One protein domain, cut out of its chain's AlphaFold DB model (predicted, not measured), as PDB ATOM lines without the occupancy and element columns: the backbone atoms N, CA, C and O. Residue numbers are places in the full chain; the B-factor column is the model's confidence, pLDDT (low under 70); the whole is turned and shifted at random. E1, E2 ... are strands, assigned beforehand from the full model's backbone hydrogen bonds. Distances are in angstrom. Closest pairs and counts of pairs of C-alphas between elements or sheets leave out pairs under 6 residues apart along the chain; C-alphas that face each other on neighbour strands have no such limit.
ATOM      1  N   THR A   2      26.661 -41.857 -33.444       93.00
ATOM      2  CA  THR A   2      25.454 -41.797 -34.287       93.00
ATOM      3  C   THR A   2      25.387 -40.424 -34.956       93.00
ATOM      4  O   THR A   2      25.425 -39.427 -34.234       93.00
ATOM      5  N   PRO A   3      25.315 -40.334 -36.296       92.62
ATOM      6  CA  PRO A   3      25.143 -39.056 -36.982       92.62
ATOM      7  C   PRO A   3      23.822 -38.397 -36.572       92.62
ATOM      8  O   PRO A   3      22.792 -39.068 -36.531       92.62
ATOM      9  N   PHE A   4      23.844 -37.091 -36.290       94.94
ATOM     10  CA  PHE A   4      22.646 -36.321 -35.919       94.94
ATOM     11  C   PHE A   4      22.114 -35.434 -37.057       94.94
ATOM     12  O   PHE A   4      21.071 -34.805 -36.910       94.94
ATOM     13  N   GLY A   5      22.811 -35.381 -38.196       95.62
ATOM     14  CA  GLY A   5      22.417 -34.566 -39.340       95.62
ATOM     15  C   GLY A   5      23.446 -34.576 -40.468       95.62
ATOM     16  O   GLY A   5      24.474 -35.249 -40.383       95.62
ATOM     17  N   HIS A   6      23.143 -33.815 -41.518       95.31
ATOM     18  CA  HIS A   6      24.038 -33.521 -42.635       95.31
ATOM     19  C   HIS A   6      24.105 -32.007 -42.850       95.31
ATOM     20  O   HIS A   6      23.138 -31.292 -42.585       95.31
ATOM     21  N   ILE A   7      25.248 -31.518 -43.329       95.56
ATOM     22  CA  ILE A   7      25.383 -30.124 -43.757       95.56
ATOM     23  C   ILE A   7      24.573 -29.964 -45.043       95.56
ATOM     24  O   ILE A   7      24.797 -30.693 -46.006       95.56
ATOM     25  N   LYS A   8      23.613 -29.037 -45.041       97.75
ATOM     26  CA  LYS A   8      22.797 -28.732 -46.222       97.75
ATOM     27  C   LYS A   8      23.505 -27.766 -47.170       97.75
ATOM     28  O   LYS A   8      23.411 -27.915 -48.380       97.75
ATOM     29  N   GLU A   9      24.175 -26.768 -46.611       98.06
ATOM     30  CA  GLU A   9      24.787 -25.670 -47.348       98.06
ATOM     31  C   GLU A   9      25.906 -25.044 -46.512       98.06
ATOM     32  O   GLU A   9      25.822 -24.996 -45.281       98.06
ATOM     33  N   ILE A  10      26.956 -24.582 -47.187       97.69
ATOM     34  CA  ILE A  10      28.055 -23.817 -46.600       97.69
ATOM     35  C   ILE A  10      28.043 -22.458 -47.285       97.69
ATOM     36  O   ILE A  10      27.974 -22.387 -48.509       97.69
ATOM     37  N   TRP A  11      28.124 -21.391 -46.499       97.62
ATOM     38  CA  TRP A  11      28.148 -20.025 -47.007       97.62
ATOM     39  C   TRP A  11      29.392 -19.304 -46.513       97.62
ATOM     40  O   TRP A  11      29.750 -19.419 -45.340       97.62
ATOM     41  N   ARG A  12      30.011 -18.531 -47.403       97.50
ATOM     42  CA  ARG A  12      31.082 -17.587 -47.080       97.50
ATOM     43  C   ARG A  12      30.648 -16.178 -47.453       97.50
ATOM     44  O   ARG A  12      30.025 -15.971 -48.488       97.50
ATOM     45  N   TYR A  13      31.003 -15.204 -46.627       96.81
ATOM     46  CA  TYR A  13      30.683 -13.790 -46.800       96.81
ATOM     47  C   TYR A  13      31.982 -12.980 -46.853       96.81
ATOM     48  O   TYR A  13      32.419 -12.460 -45.827       96.81
ATOM     49  N   PRO A  14      32.633 -12.855 -48.025       96.38
ATOM     50  CA  PRO A  14      33.949 -12.217 -48.108       96.38
ATOM     51  C   PRO A  14      33.953 -10.739 -47.709       96.38
ATOM     52  O   PRO A  14      34.967 -10.235 -47.225       96.38
ATOM     53  N   VAL A  15      32.823 -10.051 -47.906       95.44
ATOM     54  CA  VAL A  15      32.635  -8.640 -47.558       95.44
ATOM     55  C   VAL A  15      31.556  -8.520 -46.486       95.44
ATOM     56  O   VAL A  15      30.459  -9.058 -46.636       95.44
ATOM     57  N   SER A  16      31.857  -7.795 -45.409       91.81
ATOM     58  CA  SER A  16      30.890  -7.507 -44.352       91.81
ATOM     59  C   SER A  16      29.645  -6.828 -44.915       91.81
ATOM     60  O   SER A  16      29.740  -5.955 -45.777       91.81
ATOM     61  N   SER A  17      28.483  -7.196 -44.371       87.25
ATOM     62  CA  SER A  17      27.194  -6.559 -44.673       87.25
ATOM     63  C   SER A  17      26.734  -6.708 -46.136       87.25
ATOM     64  O   SER A  17      25.848  -5.980 -46.576       87.25
ATOM     65  N   MET A  18      27.326  -7.638 -46.897       89.19
ATOM     66  CA  MET A  18      26.995  -7.918 -48.299       89.19
ATOM     67  C   MET A  18      26.564  -9.375 -48.512       89.19
ATOM     68  O   MET A  18      26.676 -10.215 -47.621       89.19
ATOM     69  N   GLY A  19      26.059  -9.669 -49.715       90.88
ATOM     70  CA  GLY A  19      25.702 -11.027 -50.124       90.88
ATOM     71  C   GLY A  19      26.901 -11.980 -50.094       90.88
ATOM     72  O   GLY A  19      28.015 -11.598 -50.453       90.88
ATOM     73  N   GLY A  20      26.652 -13.213 -49.654       94.50
ATOM     74  CA  GLY A  20      27.645 -14.284 -49.615       94.50
ATOM     75  C   GLY A  20      27.630 -15.168 -50.860       94.50
ATOM     76  O   GLY A  20      26.821 -14.995 -51.772       94.50
ATOM     77  N   GLU A  21      28.515 -16.154 -50.858       97.25
ATOM     78  CA  GLU A  21      28.617 -17.210 -51.861       97.25
ATOM     79  C   GLU A  21      28.415 -18.583 -51.211       97.25
ATOM     80  O   GLU A  21      28.872 -18.832 -50.090       97.25
ATOM     81  N   GLY A  22      27.715 -19.470 -51.918       98.00
ATOM     82  CA  GLY A  22      27.597 -20.871 -51.531       98.00
ATOM     83  C   GLY A  22      28.872 -21.634 -51.885       98.00
ATOM     84  O   GLY A  22      29.464 -21.395 -52.937       98.00
ATOM     85  N   LEU A  23      29.286 -22.554 -51.017       98.12
ATOM     86  CA  LEU A  23      30.463 -23.399 -51.205       98.12
ATOM     87  C   LEU A  23      30.076 -24.881 -51.192       98.12
ATOM     88  O   LEU A  23      29.304 -25.318 -50.339       98.12
ATOM     89  N   ASP A  24      30.697 -25.664 -52.074       97.44
ATOM     90  CA  ASP A  24      30.571 -27.131 -52.082       97.44
ATOM     91  C   ASP A  24      31.408 -27.795 -50.972       97.44
ATOM     92  O   ASP A  24      31.152 -28.927 -50.562       97.44
ATOM     93  N   GLY A  25      32.421 -27.086 -50.472       97.12
ATOM     94  CA  GLY A  25      33.325 -27.541 -49.426       97.12
ATOM     95  C   GLY A  25      34.377 -26.485 -49.101       97.12
ATOM     96  O   GLY A  25      34.655 -25.595 -49.903       97.12
ATOM     97  N   THR A  26      34.958 -26.569 -47.908       97.00
ATOM     98  CA  THR A  26      36.048 -25.689 -47.473       97.00
ATOM     99  C   THR A  26      36.849 -26.339 -46.356       97.00
ATOM    100  O   THR A  26      36.334 -27.173 -45.611       97.00
ATOM    101  N   GLU A  27      38.100 -25.917 -46.208       96.69
ATOM    102  CA  GLU A  27      38.871 -26.162 -44.995       96.69
ATOM    103  C   GLU A  27      38.377 -25.254 -43.862       96.69
ATOM    104  O   GLU A  27      37.920 -24.129 -44.101       96.69
ATOM    105  N   LEU A  28      38.473 -25.752 -42.629       96.50
ATOM    106  CA  LEU A  28      38.278 -24.963 -41.417       96.50
ATOM    107  C   LEU A  28      39.642 -24.687 -40.793       96.50
ATOM    108  O   LEU A  28      40.343 -25.614 -40.390       96.50
ATOM    109  N   ALA A  29      39.999 -23.409 -40.708       96.44
ATOM    110  CA  ALA A  29      41.159 -22.943 -39.965       96.44
ATOM    111  C   ALA A  29      40.742 -22.484 -38.558       96.44
ATOM    112  O   ALA A  29      39.556 -22.366 -38.252       96.44
ATOM    113  N   GLU A  30      41.719 -22.170 -37.705       96.56
ATOM    114  CA  GLU A  30      41.476 -21.634 -36.355       96.56
ATOM    115  C   GLU A  30      40.582 -20.379 -36.373       96.56
ATOM    116  O   GLU A  30      39.712 -20.220 -35.521       96.56
ATOM    117  N   GLY A  31      40.743 -19.526 -37.392       93.06
ATOM    118  CA  GLY A  31      39.934 -18.320 -37.608       93.06
ATOM    119  C   GLY A  31      38.619 -18.538 -38.367       93.06
ATOM    120  O   GLY A  31      37.964 -17.561 -38.718       93.06
ATOM    121  N   GLY A  32      38.237 -19.786 -38.650       95.31
ATOM    122  CA  GLY A  32      37.051 -20.127 -39.438       95.31
ATOM    123  C   GLY A  32      37.360 -20.424 -40.906       95.31
ATOM    124  O   GLY A  32      38.430 -20.932 -41.245       95.31
ATOM    125  N   ILE A  33      36.387 -20.153 -41.780       97.12
ATOM    126  CA  ILE A  33      36.509 -20.386 -43.224       97.12
ATOM    127  C   ILE A  33      37.474 -19.345 -43.815       97.12
ATOM    128  O   ILE A  33      37.212 -18.144 -43.703       97.12
ATOM    129  N   PRO A  34      38.566 -19.755 -44.488       97.19
ATOM    130  CA  PRO A  34      39.462 -18.814 -45.147       97.19
ATOM    131  C   PRO A  34      38.728 -17.898 -46.138       97.19
ATOM    132  O   PRO A  34      37.982 -18.349 -47.015       97.19
ATOM    133  N   GLY A  35      38.968 -16.594 -46.000       95.50
ATOM    134  CA  GLY A  35      38.340 -15.559 -46.820       95.50
ATOM    135  C   GLY A  35      36.958 -15.113 -46.343       95.50
ATOM    136  O   GLY A  35      36.361 -14.271 -47.003       95.50
ATOM    137  N   ASP A  36      36.438 -15.636 -45.230       97.00
ATOM    138  CA  ASP A  36      35.219 -15.104 -44.618       97.00
ATOM    139  C   ASP A  36      35.500 -13.761 -43.927       97.00
ATOM    140  O   ASP A  36      36.471 -13.621 -43.185       97.00
ATOM    141  N   ARG A  37      34.649 -12.763 -44.190       94.12
ATOM    142  CA  ARG A  37      34.642 -11.428 -43.563       94.12
ATOM    143  C   ARG A  37      35.979 -10.679 -43.595       94.12
ATOM    144  O   ARG A  37      36.275  -9.895 -42.696       94.12
ATOM    145  N   ILE A  38      36.776 -10.877 -44.642       95.75
ATOM    146  CA  ILE A  38      38.092 -10.233 -44.774       95.75
ATOM    147  C   ILE A  38      38.027  -8.808 -45.341       95.75
ATOM    148  O   ILE A  38      39.010  -8.073 -45.265       95.75
ATOM    149  N   TRP A  39      36.883  -8.401 -45.897       95.38
ATOM    150  CA  TRP A  39      36.663  -7.064 -46.443       95.38
ATOM    151  C   TRP A  39      35.493  -6.353 -45.768       95.38
ATOM    152  O   TRP A  39      34.550  -6.974 -45.279       95.38
ATOM    153  N   GLY A  40      35.519  -5.024 -45.813       94.12
ATOM    154  CA  GLY A  40      34.414  -4.167 -45.403       94.12
ATOM    155  C   GLY A  40      34.350  -2.924 -46.280       94.12
ATOM    156  O   GLY A  40      35.371  -2.457 -46.788       94.12
ATOM    157  N   VAL A  41      33.142  -2.398 -46.466       93.19
ATOM    158  CA  VAL A  41      32.931  -1.111 -47.136       93.19
ATOM    159  C   VAL A  41      32.916  -0.019 -46.079       93.19
ATOM    160  O   VAL A  41      32.245  -0.148 -45.056       93.19
ATOM    161  N   VAL A  42      33.653   1.056 -46.339       94.38
ATOM    162  CA  VAL A  42      33.690   2.253 -45.495       94.38
ATOM    163  C   VAL A  42      33.289   3.467 -46.318       94.38
ATOM    164  O   VAL A  42      33.696   3.600 -47.478       94.38
ATOM    165  N   ASP A  43      32.493   4.356 -45.731       94.00
ATOM    166  CA  ASP A  43      32.230   5.661 -46.322       94.00
ATOM    167  C   ASP A  43      33.515   6.497 -46.270       94.00
ATOM    168  O   ASP A  43      34.171   6.636 -45.239       94.00
ATOM    169  N   ARG A  44      33.909   7.051 -47.416       95.81
ATOM    170  CA  ARG A  44      35.134   7.851 -47.531       95.81
ATOM    171  C   ARG A  44      35.038   9.213 -46.844       95.81
ATOM    172  O   ARG A  44      36.072   9.846 -46.656       95.81
ATOM    173  N   ARG A  45      33.831   9.694 -46.549       96.75
ATOM    174  CA  ARG A  45      33.594  11.030 -45.986       96.75
ATOM    175  C   ARG A  45      33.869  11.069 -44.488       96.75
ATOM    176  O   ARG A  45      34.489  12.016 -44.021       96.75
ATOM    177  N   ASP A  46      33.411  10.055 -43.764       95.12
ATOM    178  CA  ASP A  46      33.436   9.993 -42.299       95.12
ATOM    179  C   ASP A  46      34.102   8.720 -41.747       95.12
ATOM    180  O   ASP A  46      34.342   8.626 -40.545       95.12
ATOM    181  N   GLY A  47      34.461   7.761 -42.608       93.56
ATOM    182  CA  GLY A  47      35.089   6.503 -42.211       93.56
ATOM    183  C   GLY A  47      34.119   5.499 -41.588       93.56
ATOM    184  O   GLY A  47      34.571   4.492 -41.041       93.56
ATOM    185  N   ILE A  48      32.807   5.746 -41.651       93.56
ATOM    186  CA  ILE A  48      31.807   4.849 -41.071       93.56
ATOM    187  C   ILE A  48      31.742   3.551 -41.883       93.56
ATOM    188  O   ILE A  48      31.674   3.555 -43.113       93.56
ATOM    189  N   VAL A  49      31.767   2.418 -41.179       90.88
ATOM    190  CA  VAL A  49      31.619   1.084 -41.776       90.88
ATOM    191  C   VAL A  49      30.164   0.866 -42.184       90.88
ATOM    192  O   VAL A  49      29.251   1.152 -41.412       90.88
ATOM    193  N   ALA A  50      29.945   0.312 -43.377       88.75
ATOM    194  CA  ALA A  50      28.611  -0.045 -43.840       88.75
ATOM    195  C   ALA A  50      27.976  -1.110 -42.924       88.75
ATOM    196  O   ALA A  50      28.490  -2.227 -42.795       88.75
ATOM    197  N   ALA A  51      26.833  -0.771 -42.326       83.06
ATOM    198  CA  ALA A  51      26.031  -1.654 -41.486       83.06
ATOM    199  C   ALA A  51      24.636  -1.850 -42.119       83.06
ATOM    200  O   ALA A  51      24.033  -0.857 -42.537       83.06
ATOM    201  N   PRO A  52      24.122  -3.090 -42.214       71.62
ATOM    202  CA  PRO A  52      22.846  -3.363 -42.875       71.62
ATOM    203  C   PRO A  52      21.635  -2.761 -42.145       71.62
ATOM    204  O   PRO A  52      20.629  -2.480 -42.790       71.62
ATOM    205  N   GLU A  53      21.720  -2.543 -40.831       66.38
ATOM    206  CA  GLU A  53      20.612  -2.084 -39.980       66.38
ATOM    207  C   GLU A  53      20.752  -0.627 -39.487       66.38
ATOM    208  O   GLU A  53      20.368  -0.325 -38.356       66.38
ATOM    209  N   SER A  54      21.329   0.269 -40.298       55.50
ATOM    210  CA  SER A  54      21.513   1.687 -39.922       55.50
ATOM    211  C   SER A  54      20.253   2.550 -40.010       55.50
ATOM    212  O   SER A  54      19.395   2.300 -40.887       55.50
TER     213      SER A  54
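AT A GLANCE: This is residues 2 to 54 of the 54 residues of the protein "MOSC_N domain-containing protein" of Mesorhizobium sp (UniProt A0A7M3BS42). What does the model look like? It has little regular structure: a small hairpin of two strands, E1 and E2, in a long rod made mostly of loop, with residues 2 to 7 sticking out at one end and 43 to 48 at the other. What is it made of? The 53 printed residues have no named helix and two antiparallel strands, E1 then E2, with 6 residues, all strand. It is only just loose, close to extended, with a radius of gyration of the C-alphas of 15.0 A, and spans 54 by 22 by 17 A.

IN THESE COORDINATES: Where is E1? E1, residues 10 to 12, runs 6.9 A from C-alpha 10 at (28.055, -23.817, -46.600). Where is E2? E2, residues 21 to 23, runs 6.5 A to C-alpha 23 at (30.463, -23.399, -51.205).

HOW THE PARTS SIT: How do the strands stand? The hairpin E1 and E2 has a short link and is antiparallel at 138 degrees. Which backbone atoms pair? N 12 and O 21, 2.9 A apart, are within hydrogen-bond range.

THE WHOLE: How far does it reach? The farthest C-alphas, of Thr 2 and Arg 45, are 54.7 A apart. Any cut or low confidence? The printed part has no cut; residues 53 to 54 have pLDDT under 70.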